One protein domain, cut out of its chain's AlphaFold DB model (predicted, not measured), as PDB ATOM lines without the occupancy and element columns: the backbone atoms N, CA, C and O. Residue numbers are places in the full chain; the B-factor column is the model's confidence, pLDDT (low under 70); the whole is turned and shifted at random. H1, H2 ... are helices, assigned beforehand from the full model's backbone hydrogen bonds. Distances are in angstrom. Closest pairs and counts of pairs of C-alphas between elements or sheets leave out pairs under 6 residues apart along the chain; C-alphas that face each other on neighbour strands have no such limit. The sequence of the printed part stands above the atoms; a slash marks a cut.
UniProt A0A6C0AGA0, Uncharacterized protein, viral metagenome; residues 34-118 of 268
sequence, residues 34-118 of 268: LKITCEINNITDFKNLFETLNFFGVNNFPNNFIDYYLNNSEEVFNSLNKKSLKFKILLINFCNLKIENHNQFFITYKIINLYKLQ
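What this domain is: This is residues 34 to 118 of the 268 residues of an uncharacterized protein of viral metagenome (UniProt A0A6C0AGA0). Five short helices make a small body in which H1 and H5 stand at opposite ends, H3 and H4 lie between them running opposite ways, and H2 crosses from H1 toward H3 and H5. The helices are mostly crossed, with few contacts. The printed part has 85 residues with five named helices, H1 to H5 in chain order, and no named strand; the class is all helix. It is compact, with a radius of gyration of the C-alphas of 12.4 A and spans of 34 by 25 by 19 A.

Where its parts are: H1, residues 43 to 55, begins at C-alpha 43 (43.415, -33.303, 18.983) and is 18.1 A long. H2 is residues 63 to 71, 12.2 A; H3 is residues 73 to 79, 10.0 A; H4 is residues 85 to 94, 14.4 A. H5, residues 102 to 115, is 20.1 A long and ends at C-alpha 115 (42.565, -19.423, 1.028).

How they stand to each other: H1 only just touches H3, with 3 pairs of C-alphas within 8 A and residue 43 alone; the closest C-alphas, of Ile 43 and Val 76, are 6.9 A apart. H1 and H2 are close but not clearly touching, C-alphas 46 and 65 at 6.8 A. H3 and H4 are close but not clearly touching, C-alphas 77 and 91 at 7.7 A, at a shallow tilt of 9 degrees, opposite ways. H5 touches H3 with residues 103 to 107 alone, C-alphas 73 and 104 at 6.0 A, at a steep tilt of 46 degrees, the same way. H4 and H5 form a helical hairpin, C-alphas 91 and 111 at 6.7 A, at 41 degrees. H1 and H5 are apart. In all five helices every O i to N i+4 pair is within hydrogen-bond range.

The domain as a whole: The C-alphas farthest apart are those of Lys 35 and Lys 116, at 35.6 A. The printed part has no cut and no long link. Confidence is low, under 70, at residues 34 to 38; the mean pLDDT of the printed part is 88.5.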
ATOM      1  N   LEU A  34      20.960 -34.722  18.583       57.78
ATOM      2  CA  LEU A  34      22.213 -35.026  19.265       57.78
ATOM      3  C   LEU A  34      22.412 -34.080  20.458       57.78
ATOM      4  O   LEU A  34      22.615 -32.878  20.285       57.78
ATOM      5  N   LYS A  35      22.434 -34.632  21.676       58.44
ATOM      6  CA  LYS A  35      22.966 -33.940  22.859       58.44
ATOM      7  C   LYS A  35      24.479 -34.119  22.889       58.44
ATOM      8  O   LYS A  35      24.970 -35.193  23.215       58.44
ATOM      9  N   ILE A  36      25.218 -33.073  22.537       60.34
ATOM     10  CA  ILE A  36      26.679 -33.133  22.466       60.34
ATOM     11  C   ILE A  36      27.267 -32.584  23.765       60.34
ATOM     12  O   ILE A  36      27.365 -31.374  23.948       60.34
ATOM     13  N   THR A  37      27.658 -33.478  24.670       58.03
ATOM     14  CA  THR A  37      28.338 -33.143  25.936       58.03
ATOM     15  C   THR A  37      29.789 -33.635  25.973       58.03
ATOM     16  O   THR A  37      30.369 -33.745  27.047       58.03
ATOM     17  N   CYS A  38      30.382 -33.977  24.826       64.31
ATOM     18  CA  CYS A  38      31.699 -34.613  24.765       64.31
ATOM     19  C   CYS A  38      32.818 -33.667  25.221       64.31
ATOM     20  O   CYS A  38      33.051 -32.639  24.595       64.31
ATOM     21  N   GLU A  39      33.548 -34.024  26.271       79.69
ATOM     22  CA  GLU A  39      34.806 -33.355  26.607       79.69
ATOM     23  C   GLU A  39      35.825 -33.538  25.473       79.69
ATOM     24  O   GLU A  39      35.883 -34.594  24.841       79.69
ATOM     25  N   ILE A  40      36.620 -32.501  25.200       88.44
ATOM     26  CA  ILE A  40      37.668 -32.528  24.176       88.44
ATOM     27  C   ILE A  40      38.990 -32.308  24.891       88.44
ATOM     28  O   ILE A  40      39.318 -31.184  25.271       88.44
ATOM     29  N   ASN A  41      39.737 -33.388  25.091       88.00
ATOM     30  CA  ASN A  41      40.971 -33.356  25.871       88.00
ATOM     31  C   ASN A  41      42.211 -33.288  24.976       88.00
ATOM     32  O   ASN A  41      43.267 -32.827  25.402       88.00
ATOM     33  N   ASN A  42      42.098 -33.749  23.730       91.25
ATOM     34  CA  ASN A  42      43.206 -33.819  22.784       91.25
ATOM     35  C   ASN A  42      42.739 -33.633  21.325       91.25
ATOM     36  O   ASN A  42      41.544 -33.586  21.019       91.25
ATOM     37  N   ILE A  43      43.699 -33.558  20.398       94.12
ATOM     38  CA  ILE A  43      43.415 -33.303  18.983       94.12
ATOM     39  C   ILE A  43      42.672 -34.452  18.284       94.12
ATOM     40  O   ILE A  43      41.973 -34.223  17.293       94.12
ATOM     41  N   THR A  44      42.808 -35.684  18.776       91.56
ATOM     42  CA  THR A  44      42.059 -36.841  18.270       91.56
ATOM     43  C   THR A  44      40.582 -36.687  18.607       91.56
ATOM     44  O   THR A  44      39.754 -36.810  17.707       91.56
ATOM     45  N   ASP A  45      40.253 -36.318  19.849       89.81
ATOM     46  CA  ASP A  45      38.873 -36.052  20.278       89.81
ATOM     47  C   ASP A  45      38.249 -34.945  19.421       89.81
ATOM     48  O   ASP A  45      37.140 -35.089  18.909       89.81
ATOM     49  N   PHE A  46      39.002 -33.863  19.190       92.81
ATOM     50  CA  PHE A  46      38.565 -32.747  18.355       92.81
ATOM     51  C   PHE A  46      38.245 -33.198  16.923       92.81
ATOM     52  O   PHE A  46      37.202 -32.844  16.371       92.81
ATOM     53  N   LYS A  47      39.126 -33.997  16.308       91.00
ATOM     54  CA  LYS A  47      38.919 -34.520  14.949       91.00
ATOM     55  C   LYS A  47      37.734 -35.474  14.889       91.00
ATOM     56  O   LYS A  47      36.903 -35.319  14.001       91.00
ATOM     57  N   ASN A  48      37.628 -36.404  15.833       87.88
ATOM     58  CA  ASN A  48      36.517 -37.352  15.899       87.88
ATOM     59  C   ASN A  48      35.184 -36.618  16.073       87.88
ATOM     60  O   ASN A  48      34.213 -36.916  15.375       87.88
ATOM     61  N   LEU A  49      35.143 -35.602  16.939       88.69
ATOM     62  CA  LEU A  49      33.957 -34.773  17.108       88.69
ATOM     63  C   LEU A  49      33.630 -34.007  15.822       88.69
ATOM     64  O   LEU A  49      32.483 -34.027  15.392       88.69
ATOM     65  N   PHE A  50      34.609 -33.394  15.153       90.12
ATOM     66  CA  PHE A  50      34.360 -32.724  13.874       90.12
ATOM     67  C   PHE A  50      33.800 -33.675  12.808       90.12
ATOM     68  O   PHE A  50      32.840 -33.326  12.122       90.12
ATOM     69  N   GLU A  51      34.374 -34.870  12.668       87.56
ATOM     70  CA  GLU A  51      33.893 -35.881  11.722       87.56
ATOM     71  C   GLU A  51      32.461 -36.316  12.051       87.56
ATOM     72  O   GLU A  51      31.627 -36.395  11.153       87.56
ATOM     73  N   THR A  52      32.154 -36.502  13.339       84.50
ATOM     74  CA  THR A  52      30.800 -36.801  13.834       84.50
ATOM     75  C   THR A  52      29.823 -35.696  13.442       84.50
ATOM     76  O   THR A  52      28.794 -35.952  12.821       84.50
ATOM     77  N   LEU A  53      30.162 -34.447  13.769       85.94
ATOM     78  CA  LEU A  53      29.331 -33.277  13.492       85.94
ATOM     79  C   LEU A  53      29.077 -33.108  11.993       85.94
ATOM     80  O   LEU A  53      27.948 -32.858  11.579       85.94
ATOM     81  N   ASN A  54      30.121 -33.284  11.181       85.25
ATOM     82  CA  ASN A  54      30.036 -33.177   9.731       85.25
ATOM     83  C   ASN A  54      29.208 -34.316   9.116       85.25
ATOM     84  O   ASN A  54      28.424 -34.062   8.206       85.25
ATOM     85  N   PHE A  55      29.353 -35.548   9.613       83.00
ATOM     86  CA  PHE A  55      28.546 -36.694   9.183       83.00
ATOM     87  C   PHE A  55      27.059 -36.478   9.475       83.00
ATOM     88  O   PHE A  55      26.215 -36.721   8.616       83.00
ATOM     89  N   PHE A  56      26.740 -35.942  10.654       79.19
ATOM     90  CA  PHE A  56      25.360 -35.669  11.044       79.19
ATOM     91  C   PHE A  56      24.780 -34.357  10.492       79.19
ATOM     92  O   PHE A  56      23.649 -34.004  10.827       79.19
ATOM     93  N   GLY A  57      25.524 -33.630   9.650       75.94
ATOM     94  CA  GLY A  57      25.064 -32.370   9.058       75.94
ATOM     95  C   GLY A  57      24.779 -31.281  10.096       75.94
ATOM     96  O   GLY A  57      23.877 -30.462   9.911       75.94
ATOM     97  N   VAL A  58      25.506 -31.287  11.216       77.38
ATOM     98  CA  VAL A  58      25.325 -30.303  12.283       77.38
ATOM     99  C   VAL A  58      25.920 -28.969  11.842       77.38
ATOM    100  O   VAL A  58      27.122 -28.846  11.615       77.38
ATOM    101  N   ASN A  59      25.068 -27.950  11.753       71.12
ATOM    102  CA  ASN A  59      25.460 -26.629  11.257       71.12
ATOM    103  C   ASN A  59      26.132 -25.742  12.320       71.12
ATOM    104  O   ASN A  59      26.856 -24.816  11.964       71.12
ATOM    105  N   ASN A  60      25.910 -26.022  13.609       79.81
ATOM    106  CA  ASN A  60      26.443 -25.233  14.720       79.81
ATOM    107  C   ASN A  60      27.404 -26.073  15.561       79.81
ATOM    108  O   ASN A  60      27.011 -27.090  16.132       79.81
ATOM    109  N   PHE A  61      28.656 -25.629  15.664       86.69
ATOM    110  CA  PHE A  61      29.641 -26.294  16.509       86.69
ATOM    111  C   PHE A  61      29.339 -26.053  17.998       86.69
ATOM    112  O   PHE A  61      28.964 -24.938  18.367       86.69
ATOM    113  N   PRO A  62      29.510 -27.068  18.859       87.69
ATOM    114  CA  PRO A  62      29.303 -26.926  20.296       87.69
ATOM    115  C   PRO A  62      30.396 -26.047  20.931       87.69
ATOM    116  O   PRO A  62      31.514 -25.963  20.420       87.69
ATOM    117  N   ASN A  63      30.085 -25.389  22.054       89.25
ATOM    118  CA  ASN A  63      30.989 -24.409  22.679       89.25
ATOM    119  C   ASN A  63      32.352 -25.009  23.041       89.25
ATOM    120  O   ASN A  63      33.371 -24.438  22.689       89.25
ATOM    121  N   ASN A  64      32.378 -26.203  23.631       89.31
ATOM    122  CA  ASN A  64      33.612 -26.931  23.948       89.31
ATOM    123  C   ASN A  64      34.541 -27.140  22.733       89.31
ATOM    124  O   ASN A  64      35.761 -27.102  22.876       89.31
ATOM    125  N   PHE A  65      33.987 -27.331  21.533       92.00
ATOM    126  CA  PHE A  65      34.741 -27.458  20.286       92.00
ATOM    127  C   PHE A  65      35.364 -26.132  19.866       92.00
ATOM    128  O   PHE A  65      36.529 -26.091  19.461       92.00
ATOM    129  N   ILE A  66      34.606 -25.044  20.007       92.38
ATOM    130  CA  ILE A  66      35.113 -23.689  19.792       92.38
ATOM    131  C   ILE A  66      36.198 -23.358  20.822       92.38
ATOM    132  O   ILE A  66      37.281 -22.928  20.433       92.38
ATOM    133  N   ASP A  67      35.959 -23.635  22.101       92.75
ATOM    134  CA  ASP A  67      36.891 -23.378  23.201       92.75
ATOM    135  C   ASP A  67      38.201 -24.152  23.019       92.75
ATOM    136  O   ASP A  67      39.290 -23.595  23.184       92.75
ATOM    137  N   TYR A  68      38.122 -25.422  22.608       94.44
ATOM    138  CA  TYR A  68      39.311 -26.210  22.306       94.44
ATOM    139  C   TYR A  68      40.127 -25.579  21.172       94.44
ATOM    140  O   TYR A  68      41.346 -25.453  21.298       94.44
ATOM    141  N   TYR A  69      39.477 -25.134  20.087       95.00
ATOM    142  CA  TYR A  69      40.166 -24.422  19.007       95.00
ATOM    143  C   TYR A  69      40.787 -23.106  19.487       95.00
ATOM    144  O   TYR A  69      41.940 -22.832  19.161       95.00
ATOM    145  N   LEU A  70      40.061 -22.298  20.262       93.06
ATOM    146  CA  LEU A  70      40.563 -21.015  20.759       93.06
ATOM    147  C   LEU A  70      41.825 -21.204  21.612       93.06
ATOM    148  O   LEU A  70      42.773 -20.425  21.480       93.06
ATOM    149  N   ASN A  71      41.878 -22.263  22.417       93.69
ATOM    150  CA  ASN A  71      43.032 -22.570  23.261       93.69
ATOM    151  C   ASN A  71      44.179 -23.271  22.510       93.69
ATOM    152  O   ASN A  71      45.338 -23.110  22.885       93.69
ATOM    153  N   ASN A  72      43.886 -23.996  21.423       94.88
ATOM    154  CA  ASN A  72      44.848 -24.857  20.717       94.88
ATOM    155  C   ASN A  72      44.930 -24.561  19.205       94.88
ATOM    156  O   ASN A  72      45.167 -25.455  18.388       94.88
ATOM    157  N   SER A  73      44.742 -23.301  18.797       94.12
ATOM    158  CA  SER A  73      44.546 -22.920  17.386       94.12
ATOM    159  C   SER A  73      45.677 -23.370  16.456       94.12
ATOM    160  O   SER A  73      45.438 -23.743  15.306       94.12
ATOM    161  N   GLU A  74      46.921 -23.348  16.944       93.56
ATOM    162  CA  GLU A  74      48.084 -23.784  16.167       93.56
ATOM    163  C   GLU A  74      48.131 -25.302  15.973       93.56
ATOM    164  O   GLU A  74      48.346 -25.764  14.849       93.56
ATOM    165  N   GLU A  75      47.886 -26.079  17.031       95.56
ATOM    166  CA  GLU A  75      47.815 -27.540  16.957       95.56
ATOM    167  C   GLU A  75      46.715 -27.971  15.986       95.56
ATOM    168  O   GLU A  75      46.967 -28.755  15.062       95.56
ATOM    169  N   VAL A  76      45.522 -27.382  16.123       95.44
ATOM    170  CA  VAL A  76      44.398 -27.639  15.220       95.44
ATOM    171  C   VAL A  76      44.812 -27.341  13.783       95.44
ATOM    172  O   VAL A  76      44.786 -28.247  12.950       95.44
ATOM    173  N   PHE A  77      45.285 -26.126  13.483       95.00
ATOM    174  CA  PHE A  77      45.697 -25.754  12.125       95.00
ATOM    175  C   PHE A  77      46.743 -26.716  11.542       95.00
ATOM    176  O   PHE A  77      46.629 -27.153  10.390       95.00
ATOM    177  N   ASN A  78      47.751 -27.098  12.327       94.12
ATOM    178  CA  ASN A  78      48.812 -27.996  11.878       94.12
ATOM    179  C   ASN A  78      48.300 -29.420  11.624       94.12
ATOM    180  O   ASN A  78      48.726 -30.046  10.651       94.12
ATOM    181  N   SER A  79      47.327 -29.891  12.399       93.62
ATOM    182  CA  SER A  79      46.821 -31.266  12.340       93.62
ATOM    183  C   SER A  79      45.857 -31.567  11.180       93.62
ATOM    184  O   SER A  79      45.683 -32.741  10.832       93.62
ATOM    185  N   LEU A  80      45.203 -30.553  10.596       91.94
ATOM    186  CA  LEU A  80      44.151 -30.748   9.586       91.94
ATOM    187  C   LEU A  80      44.710 -30.947   8.168       91.94
ATOM    188  O   LEU A  80      45.719 -30.346   7.787       91.94
ATOM    189  N   ASN A  81      44.021 -31.743   7.341       87.12
ATOM    190  CA  ASN A  81      44.344 -31.877   5.917       87.12
ATOM    191  C   ASN A  81      43.764 -30.699   5.119       87.12
ATOM    192  O   ASN A  81      42.602 -30.708   4.714       87.12
ATOM    193  N   LYS A  82      44.608 -29.709   4.822       84.94
ATOM    194  CA  LYS A  82      44.227 -28.448   4.165       84.94
ATOM    195  C   LYS A  82      43.665 -28.603   2.744       84.94
ATOM    196  O   LYS A  82      43.067 -27.652   2.239       84.94
ATOM    197  N   LYS A  83      43.854 -29.766   2.101       85.50
ATOM    198  CA  LYS A  83      43.288 -30.084   0.776       85.50
ATOM    199  C   LYS A  83      41.838 -30.565   0.851       85.50
ATOM    200  O   LYS A  83      41.140 -30.533  -0.157       85.50
ATOM    201  N   SER A  84      41.390 -31.029   2.016       90.69
ATOM    202  CA  SER A  84      40.021 -31.502   2.197       90.69
ATOM    203  C   SER A  84      39.045 -30.328   2.234       90.69
ATOM    204  O   SER A  84      39.257 -29.367   2.978       90.69
ATOM    205  N   LEU A  85      37.954 -30.417   1.467       88.81
ATOM    206  CA  LEU A  85      36.942 -29.359   1.400       88.81
ATOM    207  C   LEU A  85      36.306 -29.080   2.771       88.81
ATOM    208  O   LEU A  85      36.181 -27.919   3.150       88.81
ATOM    209  N   LYS A  86      35.985 -30.125   3.544       89.19
ATOM    210  CA  LYS A  86      35.397 -29.980   4.888       89.19
ATOM    211  C   LYS A  86      36.321 -29.231   5.852       89.19
ATOM    212  O   LYS A  86      35.882 -28.317   6.538       89.19
ATOM    213  N   PHE A  87      37.623 -29.531   5.839       91.06
ATOM    214  CA  PHE A  87      38.588 -28.825   6.687       91.06
ATOM    215  C   PHE A  87      38.842 -27.396   6.212       91.06
ATOM    216  O   PHE A  87      39.047 -26.513   7.039       91.06
ATOM    217  N   LYS A  88      38.779 -27.135   4.901       92.75
ATOM    218  CA  LYS A  88      38.797 -25.762   4.381       92.75
ATOM    219  C   LYS A  88      37.617 -24.953   4.926       92.75
ATOM    220  O   LYS A  88      37.832 -23.842   5.398       92.75
ATOM    221  N   ILE A  89      36.399 -25.499   4.871       91.50
ATOM    222  CA  ILE A  89      35.191 -24.835   5.389       91.50
ATOM    223  C   ILE A  89      35.333 -24.572   6.891       91.50
ATOM    224  O   ILE A  89      35.123 -23.446   7.332       91.50
ATOM    225  N   LEU A  90      35.779 -25.572   7.659       93.31
ATOM    226  CA  LEU A  90      36.031 -25.434   9.094       93.31
ATOM    227  C   LEU A  90      37.005 -24.287   9.408       93.31
ATOM    228  O   LEU A  90      36.705 -23.423  10.225       93.31
ATOM    229  N   LEU A  91      38.156 -24.254   8.730       94.12
ATOM    230  CA  LEU A  91      39.170 -23.219   8.939       94.12
ATOM    231  C   LEU A  91      38.654 -21.820   8.572       94.12
ATOM    232  O   LEU A  91      38.942 -20.867   9.289       94.12
ATOM    233  N   ILE A  92      37.881 -21.691   7.490       93.25
ATOM    234  CA  ILE A  92      37.246 -20.416   7.116       93.25
ATOM    235  C   ILE A  92      36.266 -19.966   8.205       93.25
ATOM    236  O   ILE A  92      36.286 -18.800   8.592       93.25
ATOM    237  N   ASN A  93      35.456 -20.883   8.744       91.94
ATOM    238  CA  ASN A  93      34.523 -20.566   9.827       91.94
ATOM    239  C   ASN A  93      35.256 -20.071  11.078       91.94
ATOM    240  O   ASN A  93      34.802 -19.128  11.722       91.94
ATOM    241  N   PHE A  94      36.425 -20.636  11.386       93.44
ATOM    242  CA  PHE A  94      37.248 -20.170  12.500       93.44
ATOM    243  C   PHE A  94      37.787 -18.749  12.340       93.44
ATOM    244  O   PHE A  94      38.018 -18.085  13.347       93.44
ATOM    245  N   CYS A  95      37.928 -18.232  11.117       93.56
ATOM    246  CA  CYS A  95      38.298 -16.830  10.914       93.56
ATOM    247  C   CYS A  95      37.206 -15.843  11.368       93.56
ATOM    248  O   CYS A  95      37.508 -14.666  11.563       93.56
ATOM    249  N   ASN A  96      35.962 -16.302  11.557       92.25
ATOM    250  CA  ASN A  96      34.857 -15.491  12.079       92.25
ATOM    251  C   ASN A  96      34.781 -15.492  13.612       92.25
ATOM    252  O   ASN A  96      33.935 -14.805  14.181       92.25
ATOM    253  N   LEU A  97      35.642 -16.252  14.293       93.25
ATOM    254  CA  LEU A  97      35.708 -16.240  15.750       93.25
ATOM    255  C   LEU A  97      36.424 -14.986  16.247       93.25
ATOM    256  O   LEU A  97      37.265 -14.405  15.553       93.25
ATOM    257  N   LYS A  98      36.063 -14.549  17.455       94.25
ATOM    258  CA  LYS A  98      36.739 -13.439  18.121       94.25
ATOM    259  C   LYS A  98      38.186 -13.841  18.411       94.25
ATOM    260  O   LYS A  98      38.438 -14.936  18.901       94.25
ATOM    261  N   ILE A  99      39.119 -12.944  18.107       95.00
ATOM    262  CA  ILE A  99      40.541 -13.142  18.381       95.00
ATOM    263  C   ILE A  99      40.856 -12.516  19.737       95.00
ATOM    264  O   ILE A  99      40.589 -11.336  19.964       95.00
ATOM    265  N   GLU A 100      41.428 -13.308  20.630       91.81
ATOM    266  CA  GLU A 100      41.736 -12.934  22.010       91.81
ATOM    267  C   GLU A 100      43.241 -12.887  22.283       91.81
ATOM    268  O   GLU A 100      43.677 -12.224  23.221       91.81
ATOM    269  N   ASN A 101      44.055 -13.551  21.454       91.25
ATOM    270  CA  ASN A 101      45.509 -13.574  21.610       91.25
ATOM    271  C   ASN A 101      46.273 -13.588  20.272       91.25
ATOM    272  O   ASN A 101      45.723 -13.804  19.190       91.25
ATOM    273  N   HIS A 102      47.589 -13.360  20.347       89.56
ATOM    274  CA  HIS A 102      48.465 -13.261  19.177       89.56
ATOM    275  C   HIS A 102      48.584 -14.588  18.408       89.56
ATOM    276  O   HIS A 102      48.776 -14.564  17.193       89.56
ATOM    277  N   ASN A 103      48.466 -15.743  19.072       89.56
ATOM    278  CA  ASN A 103      48.569 -17.035  18.400       89.56
ATOM    279  C   ASN A 103      47.383 -17.215  17.449       89.56
ATOM    280  O   ASN A 103      47.563 -17.415  16.246       89.56
ATOM    281  N   GLN A 104      46.172 -16.998  17.963       93.44
ATOM    282  CA  GLN A 104      44.947 -16.984  17.167       93.44
ATOM    283  C   GLN A 104      45.042 -15.980  16.008       93.44
ATOM    284  O   GLN A 104      44.652 -16.301  14.884       93.44
ATOM    285  N   PHE A 105      45.621 -14.796  16.240       94.38
ATOM    286  CA  PHE A 105      45.847 -13.796  15.194       94.38
ATOM    287  C   PHE A 105      46.727 -14.317  14.047       94.38
ATOM    288  O   PHE A 105      46.350 -14.208  12.875       94.38
ATOM    289  N   PHE A 106      47.879 -14.923  14.352       92.38
ATOM    290  CA  PHE A 106      48.775 -15.449  13.316       92.38
ATOM    291  C   PHE A 106      48.215 -16.685  12.621       92.38
ATOM    292  O   PHE A 106      48.405 -16.831  11.413       92.38
ATOM    293  N   ILE A 107      47.513 -17.561  13.338       93.81
ATOM    294  CA  ILE A 107      46.818 -18.693  12.718       93.81
ATOM    295  C   ILE A 107      45.722 -18.197  11.775       93.81
ATOM    296  O   ILE A 107      45.675 -18.629  10.623       93.81
ATOM    297  N   THR A 108      44.928 -17.213  12.195       95.44
ATOM    298  CA  THR A 108      43.914 -16.576  11.342       95.44
ATOM    299  C   THR A 108      44.548 -15.972  10.090       95.44
ATOM    300  O   THR A 108      44.084 -16.223   8.980       95.44
ATOM    301  N   TYR A 109      45.679 -15.272  10.226       94.00
ATOM    302  CA  TYR A 109      46.445 -14.771   9.083       94.00
ATOM    303  C   TYR A 109      46.919 -15.886   8.135       94.00
ATOM    304  O   TYR A 109      46.798 -15.748   6.914       94.00
ATOM    305  N   LYS A 110      47.431 -17.007   8.669       93.56
ATOM    306  CA  LYS A 110      47.825 -18.171   7.856       93.56
ATOM    307  C   LYS A 110      46.632 -18.704   7.056       93.56
ATOM    308  O   LYS A 110      46.791 -18.976   5.868       93.56
ATOM    309  N   ILE A 111      45.453 -18.816   7.674       94.69
ATOM    310  CA  ILE A 111      44.225 -19.293   7.017       94.69
ATOM    311  C   ILE A 111      43.771 -18.317   5.920       94.69
ATOM    312  O   ILE A 111      43.536 -18.741   4.785       94.69
ATOM    313  N   ILE A 112      43.710 -17.015   6.226       94.06
ATOM    314  CA  ILE A 112      43.339 -15.958   5.272       94.06
ATOM    315  C   ILE A 112      44.243 -16.006   4.038       94.06
ATOM    316  O   ILE A 112      43.745 -16.025   2.911       94.06
ATOM    317  N   ASN A 113      45.560 -16.095   4.231       92.25
ATOM    318  CA  ASN A 113      46.513 -16.187   3.126       92.25
ATOM    319  C   ASN A 113      46.373 -17.485   2.330       92.25
ATOM    320  O   ASN A 113      46.394 -17.453   1.099       92.25
ATOM    321  N   LEU A 114      46.230 -18.617   3.023       93.44
ATOM    322  CA  LEU A 114      46.111 -19.935   2.403       93.44
ATOM    323  C   LEU A 114      44.926 -19.994   1.434       93.44
ATOM    324  O   LEU A 114      45.044 -20.556   0.346       93.44
ATOM    325  N   TYR A 115      43.799 -19.388   1.813       93.38
ATOM    326  CA  TYR A 115      42.565 -19.423   1.028       93.38
ATOM    327  C   TYR A 115      42.235 -18.109   0.310       93.38
ATOM    328  O   TYR A 115      41.175 -18.018  -0.306       93.38
ATOM    329  N   LYS A 116      43.150 -17.129   0.325       91.69
ATOM    330  CA  LYS A 116      42.998 -15.801  -0.303       91.69
ATOM    331  C   LYS A 116      41.702 -15.094   0.108       91.69
ATOM    332  O   LYS A 116      41.009 -14.510  -0.725       91.69
ATOM    333  N   LEU A 117      41.366 -15.192   1.388       90.56
ATOM    334  CA  LEU A 117      40.144 -14.616   1.935       90.56
ATOM    335  C   LEU A 117      40.288 -13.085   2.067       90.56
ATOM    336  O   LEU A 117      41.403 -12.570   2.155       90.56
ATOM    337  N   GLN A 118      39.175 -12.350   2.062       84.50
ATOM    338  CA  GLN A 118      39.156 -10.884   2.158       84.50
ATOM    339  C   GLN A 118      38.199 -10.416   3.260       84.50
ATOM    340  O   GLN A 118      37.219 -11.096   3.543       84.50
TER     341      GLN A 118